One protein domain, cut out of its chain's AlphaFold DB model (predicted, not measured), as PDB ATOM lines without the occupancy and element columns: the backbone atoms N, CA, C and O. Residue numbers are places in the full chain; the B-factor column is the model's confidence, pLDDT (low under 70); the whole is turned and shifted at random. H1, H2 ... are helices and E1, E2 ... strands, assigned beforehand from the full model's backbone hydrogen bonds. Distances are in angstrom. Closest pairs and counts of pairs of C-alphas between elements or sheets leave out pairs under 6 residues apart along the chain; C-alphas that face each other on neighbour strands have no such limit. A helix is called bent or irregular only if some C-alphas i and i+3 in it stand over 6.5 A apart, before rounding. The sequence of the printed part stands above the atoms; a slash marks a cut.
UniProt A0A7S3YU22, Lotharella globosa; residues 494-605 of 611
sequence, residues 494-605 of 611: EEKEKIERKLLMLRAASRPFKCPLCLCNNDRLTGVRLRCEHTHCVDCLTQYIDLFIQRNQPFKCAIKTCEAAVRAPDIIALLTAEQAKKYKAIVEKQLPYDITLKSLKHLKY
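This is residues 494 to 605 of the 611 residues of a protein of Lotharella globosa (UniProt A0A7S3YU22). This is a small body of helices and loops with one arm: H2 and H4a meet at a slant, short H3 packs on H4a near the middle, the tiny hairpin E1 and E2 sits where H2 begins, and residues 591 to 605 of the bent H4 and its tail stick out. H1 comes near H3 with Met 505. The printed part has 112 residues, mostly helix by class, in the order H1, E1, E2, H2, H3, H4; the two-strand sheet is antiparallel. It is only just loose, close to compact, with a radius of gyration of the C-alphas of 16.0 A and spans of 53 by 36 by 28 A.

Start at H1, residues 494 to 505: it is close to but not clearly touching H3, residues 568 to 572, the closest C-alphas, Met 505 and Asp 570, being 6.9 A apart. Next find the hairpin of E1, residues 527 to 529, and E2, residues 535 to 537, antiparallel at 149 degrees, with N 528 and O 536 within hydrogen-bond range at 2.9 A. H2, residues 538 to 550, touches H4a, residues 577 to 590, with residues 546 to 549 alone; the closest C-alphas, Ile 549 and Tyr 583, are 6.0 A apart, at a steep tilt of 52 degrees, the same way. H3 touches H4a, the closest C-alphas, Ile 572 and Ala 580, being 5.2 A apart. H4b, residues 593 to 603, is apart from H1, H2 and H3. Every O i to N i+4 pair is within hydrogen-bond range in H1, H3 and H4a; H2 has 8 of 9 and H4b 5 of 7.

Find C-alpha 494 at (95.993, 143.463, 79.859); H1 runs 16.2 A from there. H2 runs 18.4 A. H4, residues 577 to 603, was assigned as one helix by its hydrogen bonds but is bent, C-alphas 590 and 593 being 6.7 A apart; H4a runs 20.3 A and H4b 15.6 A, at a steep tilt of 40 degrees, to C-alpha 603 at (133.766, 152.216, 84.005).

The C-alphas of Arg 524 and Tyr 605, the two farthest apart, are 54.0 A apart. The printed part has no cut, and the links H1 to E1 and H2 to H3 are long. Look for pLDDT under 70 at residues 496, 499 to 510, 523 to 525 and 592 to 605.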
ATOM      1  N   GLU A 494      95.344 142.952  78.645       71.38
ATOM      2  CA  GLU A 494      95.993 143.463  79.859       71.38
ATOM      3  C   GLU A 494      95.247 143.029  81.129       71.38
ATOM      4  O   GLU A 494      95.875 142.537  82.064       71.38
ATOM      5  N   GLU A 495      93.913 143.116  81.146       72.44
ATOM      6  CA  GLU A 495      93.073 142.642  82.255       72.44
ATOM      7  C   GLU A 495      93.238 141.127  82.464       72.44
ATOM      8  O   GLU A 495      93.429 140.671  83.593       72.44
ATOM      9  N   LYS A 496      93.264 140.340  81.377       67.12
ATOM     10  CA  LYS A 496      93.551 138.902  81.445       67.12
ATOM     11  C   LYS A 496      94.943 138.629  82.019       67.12
ATOM     12  O   LYS A 496      95.054 137.821  82.935       67.12
ATOM     13  N   GLU A 497      95.990 139.298  81.538       70.06
ATOM     14  CA  GLU A 497      97.353 139.065  82.032       70.06
ATOM     15  C   GLU A 497      97.521 139.522  83.495       70.06
ATOM     16  O   GLU A 497      98.219 138.885  84.280       70.06
ATOM     17  N   LYS A 498      96.825 140.583  83.906       74.19
ATOM     18  CA  LYS A 498      96.715 141.071  85.293       74.19
ATOM     19  C   LYS A 498      96.009 140.055  86.204       74.19
ATOM     20  O   LYS A 498      96.474 139.828  87.323       74.19
ATOM     21  N   ILE A 499      94.954 139.392  85.724       69.81
ATOM     22  CA  ILE A 499      94.280 138.280  86.421       69.81
ATOM     23  C   ILE A 499      95.185 137.042  86.483       69.81
ATOM     24  O   ILE A 499      95.373 136.483  87.561       69.81
ATOM     25  N   GLU A 500      95.806 136.639  85.373       63.16
ATOM     26  CA  GLU A 500      96.714 135.485  85.325       63.16
ATOM     27  C   GLU A 500      97.943 135.700  86.220       63.16
ATOM     28  O   GLU A 500      98.279 134.814  87.001       63.16
ATOM     29  N   ARG A 501      98.553 136.894  86.229       62.84
ATOM     30  CA  ARG A 501      99.632 137.254  87.171       62.84
ATOM     31  C   ARG A 501      99.163 137.205  88.631       62.84
ATOM     32  O   ARG A 501      99.908 136.699  89.469       62.84
ATOM     33  N   LYS A 502      97.941 137.663  88.948       63.12
ATOM     34  CA  LYS A 502      97.361 137.507  90.296       63.12
ATOM     35  C   LYS A 502      97.185 136.035  90.672       63.12
ATOM     36  O   LYS A 502      97.573 135.666  91.772       63.12
ATOM     37  N   LEU A 503      96.690 135.187  89.770       58.84
ATOM     38  CA  LEU A 503      96.545 133.741  89.993       58.84
ATOM     39  C   LEU A 503      97.895 133.003  90.084       58.84
ATOM     40  O   LEU A 503      98.011 132.021  90.807       58.84
ATOM     41  N   LEU A 504      98.937 133.480  89.397       58.06
ATOM     42  CA  LEU A 504     100.281 132.888  89.419       58.06
ATOM     43  C   LEU A 504     101.101 133.345  90.646       58.06
ATOM     44  O   LEU A 504     101.984 132.615  91.097       58.06
ATOM     45  N   MET A 505     100.776 134.506  91.226       59.69
ATOM     46  CA  MET A 505     101.225 134.921  92.566       59.69
ATOM     47  C   MET A 505     100.430 134.226  93.678       59.69
ATOM     48  O   MET A 505     101.019 133.725  94.635       59.69
ATOM     49  N   LEU A 506      99.111 134.091  93.507       60.12
ATOM     50  CA  LEU A 506      98.239 133.199  94.277       60.12
ATOM     51  C   LEU A 506      98.414 131.736  93.832       60.12
ATOM     52  O   LEU A 506      97.443 131.000  93.650       60.12
ATOM     53  N   ARG A 507      99.676 131.286  93.746       56.66
ATOM     54  CA  ARG A 507     100.035 129.875  93.927       56.66
ATOM     55  C   ARG A 507      99.625 129.481  95.341       56.66
ATOM     56  O   ARG A 507     100.458 129.468  96.247       56.66
ATOM     57  N   ALA A 508      98.336 129.194  95.507       53.94
ATOM     58  CA  ALA A 508      97.775 128.670  96.734       53.94
ATOM     59  C   ALA A 508      98.661 127.507  97.178       53.94
ATOM     60  O   ALA A 508      98.902 126.572  96.408       53.94
ATOM     61  N   ALA A 509      99.210 127.614  98.386       54.94
ATOM     62  CA  ALA A 509     100.067 126.584  98.932       54.94
ATOM     63  C   ALA A 509      99.242 125.296  99.051       54.94
ATOM     64  O   ALA A 509      98.442 125.138  99.964       54.94
ATOM     65  N   SER A 510      99.437 124.360  98.118       58.22
ATOM     66  CA  SER A 510      98.759 123.054  98.076       58.22
ATOM     67  C   SER A 510      99.259 122.084  99.157       58.22
ATOM     68  O   SER A 510      99.106 120.868  99.053       58.22
ATOM     69  N   ARG A 511      99.900 122.638 100.186       78.06
ATOM     70  CA  ARG A 511     100.418 122.001 101.388       78.06
ATOM     71  C   ARG A 511     100.112 122.952 102.549       78.06
ATOM     72  O   ARG A 511     100.278 124.160 102.361       78.06
ATOM     73  N   PRO A 512      99.723 122.437 103.725       85.81
ATOM     74  CA  PRO A 512      99.528 123.271 104.903       85.81
ATOM     75  C   PRO A 512     100.819 124.037 105.213       85.81
ATOM     76  O   PRO A 512     101.922 123.491 105.116       85.81
ATOM     77  N   PHE A 513     100.686 125.315 105.557       91.00
ATOM     78  CA  PHE A 513     101.817 126.182 105.871       91.00
ATOM     79  C   PHE A 513     101.544 126.976 107.146       91.00
ATOM     80  O   PHE A 513     100.404 127.316 107.468       91.00
ATOM     81  N   LYS A 514     102.620 127.291 107.870       93.19
ATOM     82  CA  LYS A 514     102.589 128.152 109.050       93.19
ATOM     83  C   LYS A 514     103.124 129.520 108.658       93.19
ATOM     84  O   LYS A 514     104.311 129.654 108.365       93.19
ATOM     85  N   CYS A 515     102.265 130.535 108.612       95.31
ATOM     86  CA  CYS A 515     102.725 131.879 108.269       95.31
ATOM     87  C   CYS A 515     103.595 132.443 109.413       95.31
ATOM     88  O   CYS A 515     103.153 132.443 110.563       95.31
ATOM     89  N   PRO A 516     104.799 132.982 109.130       94.06
ATOM     90  CA  PRO A 516     105.743 133.421 110.165       94.06
ATOM     91  C   PRO A 516     105.336 134.712 110.897       94.06
ATOM     92  O   PRO A 516     106.050 135.138 111.796       94.06
ATOM     93  N   LEU A 517     104.220 135.344 110.511       95.06
ATOM     94  CA  LEU A 517     103.696 136.568 111.131       95.06
ATOM     95  C   LEU A 517     102.605 136.259 112.169       95.06
ATOM     96  O   LEU A 517     102.765 136.592 113.336       95.06
ATOM     97  N   CYS A 518     101.523 135.579 111.769       95.00
ATOM     98  CA  CYS A 518     100.446 135.169 112.685       95.00
ATOM     99  C   CYS A 518     100.779 133.910 113.510       95.00
ATOM    100  O   CYS A 518     100.038 133.578 114.429       95.00
ATOM    101  N   LEU A 519     101.798 133.133 113.111       92.25
ATOM    102  CA  LEU A 519     102.037 131.742 113.539       92.25
ATOM    103  C   LEU A 519     100.845 130.786 113.331       92.25
ATOM    104  O   LEU A 519     100.881 129.642 113.781       92.25
ATOM    105  N   CYS A 520      99.819 131.221 112.606       89.19
ATOM    106  CA  CYS A 520      98.669 130.426 112.236       89.19
ATOM    107  C   CYS A 520      99.072 129.360 111.202       89.19
ATOM    108  O   CYS A 520      99.521 129.681 110.097       89.19
ATOM    109  N   ASN A 521      98.927 128.084 111.584       79.44
ATOM    110  CA  ASN A 521      98.825 126.981 110.629       79.44
ATOM    111  C   ASN A 521      97.535 127.212 109.844       79.44
ATOM    112  O   ASN A 521      96.483 127.386 110.463       79.44
ATOM    113  N   ASN A 522      97.606 127.266 108.516       72.56
ATOM    114  CA  ASN A 522      96.416 127.528 107.726       72.56
ATOM    115  C   ASN A 522      96.289 126.592 106.526       72.56
ATOM    116  O   ASN A 522      96.900 126.784 105.478       72.56
ATOM    117  N   ASP A 523      95.435 125.591 106.708       69.12
ATOM    118  CA  ASP A 523      95.173 124.531 105.735       69.12
ATOM    119  C   ASP A 523      94.108 124.950 104.700       69.12
ATOM    120  O   ASP A 523      93.743 124.161 103.829       69.12
ATOM    121  N   ARG A 524      93.553 126.171 104.824       59.25
ATOM    122  CA  ARG A 524      92.406 126.656 104.029       59.25
ATOM    123  C   ARG A 524      92.562 128.059 103.432       59.25
ATOM    124  O   ARG A 524      91.934 128.324 102.410       59.25
ATOM    125  N   LEU A 525      93.353 128.961 104.022       65.44
ATOM    126  CA  LEU A 525      93.601 130.285 103.436       65.44
ATOM    127  C   LEU A 525      94.597 130.230 102.275       65.44
ATOM    128  O   LEU A 525      95.537 129.435 102.242       65.44
ATOM    129  N   THR A 526      94.432 131.166 101.346       81.12
ATOM    130  CA  THR A 526      95.403 131.456 100.296       81.12
ATOM    131  C   THR A 526      96.718 131.950 100.903       81.12
ATOM    132  O   THR A 526      96.832 133.069 101.401       81.12
ATOM    133  N   GLY A 527      97.745 131.103 100.852       88.75
ATOM    134  CA  GLY A 527      99.124 131.509 101.104       88.75
ATOM    135  C   GLY A 527      99.743 132.181  99.881       88.75
ATOM    136  O   GLY A 527      99.616 131.670  98.768       88.75
ATOM    137  N   VAL A 528     100.460 133.287 100.086       92.69
ATOM    138  CA  VAL A 528     101.366 133.861  99.080       92.69
ATOM    139  C   VAL A 528     102.766 133.328  99.347       92.69
ATOM    140  O   VAL A 528     103.364 133.635 100.384       92.69
ATOM    141  N   ARG A 529     103.306 132.540  98.413       93.12
ATOM    142  CA  ARG A 529     104.694 132.066  98.467       93.12
ATOM    143  C   ARG A 529     105.611 133.068  97.774       93.12
ATOM    144  O   ARG A 529     105.543 133.247  96.560       93.12
ATOM    145  N   LEU A 530     106.460 133.727  98.556       92.06
ATOM    146  CA  LEU A 530     107.447 134.685  98.065       92.06
ATOM    147  C   LEU A 530     108.554 133.979  97.262       92.06
ATOM    148  O   LEU A 530     108.748 132.767  97.359       92.06
ATOM    149  N   ARG A 531     109.343 134.751  96.503       87.38
ATOM    150  CA  ARG A 531     110.519 134.234  95.770       87.38
ATOM    151  C   ARG A 531     111.598 133.619  96.663       87.38
ATOM    152  O   ARG A 531     112.355 132.785  96.190       87.38
ATOM    153  N   CYS A 532     111.641 134.002  97.934       91.81
ATOM    154  CA  CYS A 532     112.474 133.391  98.965       91.81
ATOM    155  C   CYS A 532     111.865 132.111  99.571       91.81
ATOM    156  O   CYS A 532     112.243 131.706 100.662       91.81
ATOM    157  N   GLU A 533     110.878 131.518  98.893       92.56
ATOM    158  CA  GLU A 533     110.110 130.319  99.255       92.56
ATOM    159  C   GLU A 533     109.266 130.390 100.541       92.56
ATOM    160  O   GLU A 533     108.343 129.582 100.702       92.56
ATOM    161  N   HIS A 534     109.505 131.375 101.405       94.38
ATOM    162  CA  HIS A 534     108.682 131.682 102.571       94.38
ATOM    163  C   HIS A 534     107.237 132.006 102.168       94.38
ATOM    164  O   HIS A 534     106.984 132.768 101.231       94.38
ATOM    165  N   THR A 535     106.276 131.414 102.882       95.25
ATOM    166  CA  THR A 535     104.842 131.535 102.578       95.25
ATOM    167  C   THR A 535     104.124 132.281 103.698       95.25
ATOM    168  O   THR A 535     104.262 131.942 104.873       95.25
ATOM    169  N   HIS A 536     103.362 133.310 103.334       94.94
ATOM    170  CA  HIS A 536     102.646 134.180 104.266       94.94
ATOM    171  C   HIS A 536     101.137 134.124 103.999       94.94
ATOM    172  O   HIS A 536     100.728 133.908 102.860       94.94
ATOM    173  N   CYS A 537     100.305 134.323 105.028       94.56
ATOM    174  CA  CYS A 537      98.876 134.552 104.809       94.56
ATOM    175  C   CYS A 537      98.691 135.904 104.097       94.56
ATOM    176  O   CYS A 537      99.481 136.819 104.351       94.56
ATOM    177  N   VAL A 538      97.710 136.029 103.192       93.06
ATOM    178  CA  VAL A 538      97.492 137.268 102.416       93.06
ATOM    179  C   VAL A 538      97.356 138.477 103.341       93.06
ATOM    180  O   VAL A 538      98.101 139.439 103.182       93.06
ATOM    181  N   ASP A 539      96.490 138.400 104.349       92.81
ATOM    182  CA  ASP A 539      96.180 139.524 105.246       92.81
ATOM    183  C   ASP A 539      97.415 139.951 106.049       92.81
ATOM    184  O   ASP A 539      97.773 141.128 106.100       92.81
ATOM    185  N   CYS A 540      98.133 138.956 106.581       95.50
ATOM    186  CA  CYS A 540      99.410 139.099 107.269       95.50
ATOM    187  C   CYS A 540     100.437 139.835 106.398       95.50
ATOM    188  O   CYS A 540     101.160 140.710 106.873       95.50
ATOM    189  N   LEU A 541     100.535 139.445 105.123       95.31
ATOM    190  CA  LEU A 541     101.503 139.994 104.183       95.31
ATOM    191  C   LEU A 541     101.129 141.422 103.779       95.31
ATOM    192  O   LEU A 541     102.007 142.279 103.784       95.31
ATOM    193  N   THR A 542      99.854 141.699 103.502       94.94
ATOM    194  CA  THR A 542      99.358 143.045 103.169       94.94
ATOM    195  C   THR A 542      99.597 144.026 104.317       94.94
ATOM    196  O   THR A 542     100.269 145.034 104.106       94.94
ATOM    197  N   GLN A 543      99.182 143.686 105.546       96.00
ATOM    198  CA  GLN A 543      99.449 144.504 106.740       96.00
ATOM    199  C   GLN A 543     100.951 144.757 106.940       96.00
ATOM    200  O   GLN A 543     101.371 145.863 107.281       96.00
ATOM    201  N   TYR A 544     101.786 143.743 106.695       96.75
ATOM    202  CA  TYR A 544     103.234 143.883 106.804       96.75
ATOM    203  C   TYR A 544     103.824 144.775 105.698       96.75
ATOM    204  O   TYR A 544     104.730 145.555 105.982       96.75
ATOM    205  N   ILE A 545     103.297 144.737 104.466       96.56
ATOM    206  CA  ILE A 545     103.694 145.669 103.395       96.56
ATOM    207  C   ILE A 545     103.277 147.107 103.737       96.56
ATOM    208  O   ILE A 545     104.077 148.022 103.537       96.56
ATOM    209  N   ASP A 546     102.085 147.325 104.297       96.62
ATOM    210  CA  ASP A 546     101.623 148.664 104.690       96.62
ATOM    211  C   ASP A 546     102.546 149.325 105.724       96.62
ATOM    212  O   ASP A 546     102.867 150.506 105.587       96.62
ATOM    213  N   LEU A 547     103.077 148.564 106.687       97.00
ATOM    214  CA  LEU A 547     104.085 149.065 107.632       97.00
ATOM    215  C   LEU A 547     105.386 149.520 106.938       97.00
ATOM    216  O   LEU A 547     106.035 150.456 107.407       97.00
ATOM    217  N   PHE A 548     105.775 148.903 105.816       96.88
ATOM    218  CA  PHE A 548     106.908 149.362 104.997       96.88
ATOM    219  C   PHE A 548     106.559 150.596 104.154       96.88
ATOM    220  O   PHE A 548     107.392 151.499 104.031       96.88
ATOM    221  N   ILE A 549     105.328 150.682 103.634       97.06
ATOM    222  CA  ILE A 549     104.828 151.863 102.913       97.06
ATOM    223  C   ILE A 549     104.794 153.083 103.845       97.06
ATOM    224  O   ILE A 549     105.338 154.129 103.495       97.06
ATOM    225  N   GLN A 550     104.235 152.937 105.051       96.75
ATOM    226  CA  GLN A 550     104.206 153.980 106.085       96.75
ATOM    227  C   GLN A 550     105.615 154.440 106.487       96.75
ATOM    228  O   GLN A 550     105.847 155.629 106.683       96.75
ATOM    229  N   ARG A 551     106.580 153.512 106.563       97.19
ATOM    230  CA  ARG A 551     107.989 153.810 106.878       97.19
ATOM    231  C   ARG A 551     108.804 154.316 105.684       97.19
ATOM    232  O   ARG A 551     109.992 154.583 105.854       97.19
ATOM    233  N   ASN A 552     108.209 154.444 104.492       96.62
ATOM    234  CA  ASN A 552     108.889 154.848 103.255       96.62
ATOM    235  C   ASN A 552     110.140 153.976 102.956       96.62
ATOM    236  O   ASN A 552     111.184 154.474 102.528       96.62
ATOM    237  N   GLN A 553     110.049 152.662 103.208       95.31
ATOM    238  CA  GLN A 553     111.138 151.686 103.034       95.31
ATOM    239  C   GLN A 553     110.765 150.576 102.033       95.31
ATOM    240  O   GLN A 553     109.605 150.167 101.974       95.31
ATOM    241  N   PRO A 554     111.728 150.038 101.257       93.88
ATOM    242  CA  PRO A 554     111.489 148.895 100.384       93.88
ATOM    243  C   PRO A 554     111.212 147.643 101.219       93.88
ATOM    244  O   PRO A 554     111.861 147.397 102.238       93.88
ATOM    245  N   PHE A 555     110.259 146.834 100.763       95.31
ATOM    246  CA  PHE A 555     109.813 145.642 101.472       95.31
ATOM    247  C   PHE A 555     110.932 144.604 101.631       95.31
ATOM    248  O   PHE A 555     111.628 144.261 100.670       95.31
ATOM    249  N   LYS A 556     111.043 144.036 102.834       94.62
ATOM    250  CA  LYS A 556     111.903 142.885 103.144       94.62
ATOM    251  C   LYS A 556     111.041 141.726 103.642       94.62
ATOM    252  O   LYS A 556     109.965 141.943 104.188       94.62
ATOM    253  N   CYS A 557     111.501 140.487 103.467       95.50
ATOM    254  CA  CYS A 557     110.810 139.329 104.037       95.50
ATOM    255  C   CYS A 557     110.792 139.420 105.577       95.50
ATOM    256  O   CYS A 557     111.773 139.842 106.181       95.50
ATOM    257  N   ALA A 558     109.695 138.999 106.217       94.56
ATOM    258  CA  ALA A 558     109.548 139.101 107.675       94.56
ATOM    259  C   ALA A 558     110.500 138.191 108.473       94.56
ATOM    260  O   ALA A 558     110.734 138.412 109.661       94.56
ATOM    261  N   ILE A 559     111.042 137.151 107.833       95.06
ATOM    262  CA  ILE A 559     112.022 136.251 108.439       95.06
ATOM    263  C   ILE A 559     113.386 136.948 108.409       95.06
ATOM    264  O   ILE A 559     113.943 137.185 107.343       95.06
ATOM    265  N   LYS A 560     113.925 137.277 109.591       89.75
ATOM    266  CA  LYS A 560     115.134 138.112 109.751       89.75
ATOM    267  C   LYS A 560     116.381 137.586 109.026       89.75
ATOM    268  O   LYS A 560     117.239 138.380 108.670       89.75
ATOM    269  N   THR A 561     116.478 136.275 108.809       92.06
ATOM    270  CA  THR A 561     117.578 135.609 108.086       92.06
ATOM    271  C   THR A 561     117.398 135.602 106.561       92.06
ATOM    272  O   THR A 561     118.244 135.077 105.842       92.06
ATOM    273  N   CYS A 562     116.300 136.155 106.038       93.44
ATOM    274  CA  CYS A 562     115.973 136.140 104.618       93.44
ATOM    275  C   CYS A 562     116.429 137.430 103.913       93.44
ATOM    276  O   CYS A 562     115.638 138.351 103.698       93.44
ATOM    277  N   GLU A 563     117.686 137.463 103.470       89.06
ATOM    278  CA  GLU A 563     118.248 138.581 102.689       89.06
ATOM    279  C   GLU A 563     117.645 138.728 101.279       89.06
ATOM    280  O   GLU A 563     117.756 139.779 100.650       89.06
ATOM    281  N   ALA A 564     116.993 137.678 100.766       87.56
ATOM    282  CA  ALA A 564     116.462 137.633  99.409       87.56
ATOM    283  C   ALA A 564     115.386 138.710  99.158       87.56
ATOM    284  O   ALA A 564     114.251 138.622  99.638       87.56
ATOM    285  N   ALA A 565     115.747 139.710  98.348       84.06
ATOM    286  CA  ALA A 565     114.880 140.815  97.964       84.06
ATOM    287  C   ALA A 565     113.639 140.337  97.187       84.06
ATOM    288  O   ALA A 565     113.734 139.615  96.188       84.06
ATOM    289  N   VAL A 566     112.460 140.785  97.618       87.38
ATOM    290  CA  VAL A 566     111.193 140.527  96.921       87.38
ATOM    291  C   VAL A 566     111.013 141.575  95.823       87.38
ATOM    292  O   VAL A 566     111.195 142.769  96.056       87.38
ATOM    293  N   ARG A 567     110.666 141.148  94.603       87.50
ATOM    294  CA  ARG A 567     110.563 142.070  93.462       87.50
ATOM    295  C   ARG A 567     109.322 142.947  93.598       87.50
ATOM    296  O   ARG A 567     108.252 142.457  93.950       87.50
ATOM    297  N   ALA A 568     109.424 144.213  93.194       88.69
ATOM    298  CA  ALA A 568     108.294 145.141  93.234       88.69
ATOM    299  C   ALA A 568     107.008 144.628  92.535       88.69
ATOM    300  O   ALA A 568     105.947 144.789  93.132       88.69
ATOM    301  N   PRO A 569     107.038 143.954  91.361       91.25
ATOM    302  CA  PRO A 569     105.822 143.416  90.737       91.25
ATOM    303  C   PRO A 569     105.100 142.356  91.579       91.25
ATOM    304  O   PRO A 569     103.873 142.295  91.552       91.25
ATOM    305  N   ASP A 570     105.853 141.555  92.342       88.44
ATOM    306  CA  ASP A 570     105.313 140.479  93.184       88.44
ATOM    307  C   ASP A 570     104.510 141.070  94.363       88.44
ATOM    308  O   ASP A 570     103.493 140.517  94.771       88.44
ATOM    309  N   ILE A 571     104.935 142.238  94.861       92.88
ATOM    310  CA  ILE A 571     104.271 143.013  95.922       92.88
ATOM    311  C   ILE A 571     103.095 143.823  95.357       92.88
ATOM    312  O   ILE A 571     101.996 143.792  95.902       92.88
ATOM    313  N   ILE A 572     103.300 144.515  94.231       94.38
ATOM    314  CA  ILE A 572     102.290 145.354  93.564       94.38
ATOM    315  C   ILE A 572     101.031 144.554  93.187       94.38
ATOM    316  O   ILE A 572      99.939 145.115  93.181       94.38
ATOM    317  N   ALA A 573     101.149 143.248  92.921       92.00
ATOM    318  CA  ALA A 573     100.006 142.373  92.649       92.00
ATOM    319  C   ALA A 573      99.049 142.177  93.849       92.00
ATOM    320  O   ALA A 573      97.887 141.821  93.636       92.00
ATOM    321  N   LEU A 574      99.525 142.397  95.081       92.94
ATOM    322  CA  LEU A 574      98.770 142.217  96.332       92.94
ATOM    323  C   LEU A 574      98.109 143.511  96.828       92.94
ATOM    324  O   LEU A 574      97.157 143.462  97.599       92.94
ATOM    325  N   LEU A 575      98.626 144.662  96.395       94.69
ATOM    326  CA  LEU A 575      98.246 145.981  96.890       94.69
ATOM    327  C   LEU A 575      97.035 146.572  96.149       94.69
ATOM    328  O   LEU A 575      96.777 146.271  94.979       94.69
ATOM    329  N   THR A 576      96.325 147.489  96.811       95.69
ATOM    330  CA  THR A 576      95.399 148.417  96.138       95.69
ATOM    331  C   THR A 576      96.155 149.344  95.179       95.69
ATOM    332  O   THR A 576      97.369 149.527  95.292       95.69
ATOM    333  N   ALA A 577      95.445 149.980  94.243       95.69
ATOM    334  CA  ALA A 577      96.057 150.891  93.271       95.69
ATOM    335  C   ALA A 577      96.821 152.059  93.937       95.69
ATOM    336  O   ALA A 577      97.890 152.451  93.462       95.69
ATOM    337  N   GLU A 578      96.322 152.576  95.063       96.44
ATOM    338  CA  GLU A 578      96.968 153.661  95.808       96.44
ATOM    339  C   GLU A 578      98.214 153.203  96.565       96.44
ATOM    340  O   GLU A 578      99.267 153.837  96.456       96.44
ATOM    341  N   GLN A 579      98.126 152.087  97.296       96.50
ATOM    342  CA  GLN A 579      99.283 151.475  97.956       96.50
ATOM    343  C   GLN A 579     100.362 151.118  96.926       96.50
ATOM    344  O   GLN A 579     101.536 151.395  97.149       96.50
ATOM    345  N   ALA A 580      99.979 150.582  95.762       96.75
ATOM    346  CA  ALA A 580     100.899 150.291  94.668       96.75
ATOM    347  C   ALA A 580     101.563 151.560  94.104       96.75
ATOM    348  O   ALA A 580     102.760 151.535  93.815       96.75
ATOM    349  N   LYS A 581     100.832 152.681  93.983       97.38
ATOM    350  CA  LYS A 581     101.397 153.985  93.583       97.38
ATOM    351  C   LYS A 581     102.395 154.507  94.626       97.38
ATOM    352  O   LYS A 581     103.491 154.921  94.251       97.38
ATOM    353  N   LYS A 582     102.060 154.428  95.920       97.50
ATOM    354  CA  LYS A 582     102.966 154.787  97.031       97.50
ATOM    355  C   LYS A 582     104.218 153.897  97.040       97.50
ATOM    356  O   LYS A 582     105.331 154.409  97.110       97.50
ATOM    357  N   TYR A 583     104.058 152.581  96.888       97.00
ATOM    358  CA  TYR A 583     105.168 151.622  96.893       97.00
ATOM    359  C   TYR A 583     106.106 151.776  95.685       97.00
ATOM    360  O   TYR A 583     107.323 151.704  95.853       97.00
ATOM    361  N   LYS A 584     105.576 152.062  94.486       96.44
ATOM    362  CA  LYS A 584     106.397 152.422  93.313       96.44
ATOM    363  C   LYS A 584     107.305 153.615  93.608       96.44
ATOM    364  O   LYS A 584     108.515 153.483  93.467       96.44
ATOM    365  N   ALA A 585     106.751 154.708  94.138       96.31
ATOM    366  CA  ALA A 585     107.523 155.902  94.482       96.31
ATOM    367  C   ALA A 585     108.602 155.648  95.560       96.31
ATOM    368  O   ALA A 585     109.649 156.291  95.541       96.31
ATOM    369  N   ILE A 586     108.388 154.703  96.485       96.25
ATOM    370  CA  ILE A 586     109.413 154.274  97.456       96.25
ATOM    371  C   ILE A 586     110.564 153.543  96.749       96.25
ATOM    372  O   ILE A 586     111.731 153.852  96.990       96.25
ATOM    373  N   VAL A 587     110.249 152.596  95.861       95.06
ATOM    374  CA  VAL A 587     111.252 151.832  95.101       95.06
ATOM    375  C   VAL A 587     112.032 152.745  94.144       95.06
ATOM    376  O   VAL A 587     113.260 152.697  94.119       95.06
ATOM    377  N   GLU A 588     111.342 153.630  93.426       94.88
ATOM    378  CA  GLU A 588     111.927 154.632  92.524       94.88
ATOM    379  C   GLU A 588     112.871 155.599  93.256       94.88
ATOM    380  O   GLU A 588     113.914 155.950  92.711       94.88
ATOM    381  N   LYS A 589     112.579 155.960  94.515       95.00
ATOM    382  CA  LYS A 589     113.473 156.777  95.358       95.00
ATOM    383  C   LYS A 589     114.717 156.041  95.869       95.00
ATOM    384  O   LYS A 589     115.680 156.710  96.231       95.00
ATOM    385  N   GLN A 590     114.726 154.704  95.924       87.69
ATOM    386  CA  GLN A 590     115.884 153.929  96.412       87.69
ATOM    387  C   GLN A 590     116.742 153.308  95.295       87.69
ATOM    388  O   GLN A 590     117.927 153.051  95.502       87.69
ATOM    389  N   LEU A 591     116.198 153.156  94.086       75.19
ATOM    390  CA  LEU A 591     116.946 152.746  92.890       75.19
ATOM    391  C   LEU A 591     118.146 153.635  92.458       75.19
ATOM    392  O   LEU A 591     119.060 153.063  91.856       75.19
ATOM    393  N   PRO A 592     118.235 154.962  92.733       58.00
ATOM    394  CA  PRO A 592     119.299 155.810  92.175       58.00
ATOM    395  C   PRO A 592     120.729 155.403  92.557       58.00
ATOM    396  O   PRO A 592     121.660 155.616  91.780       58.00
ATOM    397  N   TYR A 593     120.916 154.788  93.730       54.00
ATOM    398  CA  TYR A 593     122.238 154.401  94.240       54.00
ATOM    399  C   TYR A 593     122.737 153.041  93.729       54.00
ATOM    400  O   TYR A 593     123.938 152.855  93.542       54.00
ATOM    401  N   ASP A 594     121.847 152.076  93.492       52.12
ATOM    402  CA  ASP A 594     122.260 150.692  93.207       52.12
ATOM    403  C   ASP A 594     122.554 150.440  91.713       52.12
ATOM    404  O   ASP A 594     123.303 149.525  91.364       52.12
ATOM    405  N   ILE A 595     122.021 151.283  90.819       55.72
ATOM    406  CA  ILE A 595     122.379 151.281  89.389       55.72
ATOM    407  C   ILE A 595     123.708 152.020  89.172       55.72
ATOM    408  O   ILE A 595     124.603 151.490  88.513       55.72
ATOM    409  N   THR A 596     123.879 153.201  89.776       52.25
ATOM    410  CA  THR A 596     125.112 154.005  89.663       52.25
ATOM    411  C   THR A 596     126.333 153.281  90.239       52.25
ATOM    412  O   THR A 596     127.392 153.278  89.613       52.25
ATOM    413  N   LEU A 597     126.189 152.560  91.357       48.84
ATOM    414  CA  LEU A 597     127.255 151.703  91.900       48.84
ATOM    415  C   LEU A 597     127.619 150.499  91.013       48.84
ATOM    416  O   LEU A 597     128.698 149.925  91.193       48.84
ATOM    417  N   LYS A 598     126.758 150.099  90.069       51.56
ATOM    418  CA  LYS A 598     127.041 149.024  89.106       51.56
ATOM    419  C   LYS A 598     127.685 149.565  87.826       51.56
ATOM    420  O   LYS A 598     128.682 148.995  87.384       51.56
ATOM    421  N   SER A 599     127.224 150.696  87.289       55.78
ATOM    422  CA  SER A 599     127.872 151.337  86.132       55.78
ATOM    423  C   SER A 599     129.260 151.906  86.464       55.78
ATOM    424  O   SER A 599     130.195 151.703  85.690       55.78
ATOM    425  N   LEU A 600     129.458 152.496  87.653       53.12
ATOM    426  CA  LEU A 600     130.783 152.946  88.117       53.12
ATOM    427  C   LEU A 600     131.806 151.805  88.258       53.12
ATOM    428  O   LEU A 600     133.005 152.036  88.097       53.12
ATOM    429  N   LYS A 601     131.359 150.569  88.528       54.09
ATOM    430  CA  LYS A 601     132.245 149.392  88.580       54.09
ATOM    431  C   LYS A 601     132.683 148.917  87.195       54.09
ATOM    432  O   LYS A 601     133.820 148.479  87.065       54.09
ATOM    433  N   HIS A 602     131.835 149.049  86.173       55.16
ATOM    434  CA  HIS A 602     132.230 148.761  84.789       55.16
ATOM    435  C   HIS A 602     133.162 149.836  84.210       55.16
ATOM    436  O   HIS A 602     134.143 149.493  83.557       55.16
ATOM    437  N   LEU A 603     132.920 151.120  84.501       51.94
ATOM    438  CA  LEU A 603     133.766 152.216  84.005       51.94
ATOM    439  C   LEU A 603     135.220 152.130  84.503       51.94
ATOM    440  O   LEU A 603     136.141 152.424  83.745       51.94
ATOM    441  N   LYS A 604     135.453 151.657  85.735       51.16
ATOM    442  CA  LYS A 604     136.814 151.466  86.274       51.16
ATOM    443  C   LYS A 604     137.614 150.313  85.651       51.16
ATOM    444  O   LYS A 604     138.791 150.192  85.969       51.16
ATOM    445  N   TYR A 605     137.019 149.481  84.792       48.88
ATOM    446  CA  TYR A 605     137.712 148.343  84.165       48.88
ATOM    447  C   TYR A 605     138.275 148.643  82.761       48.88
ATOM    448  O   TYR A 605     138.886 147.772  82.153       48.88
TER     449      TYR A 605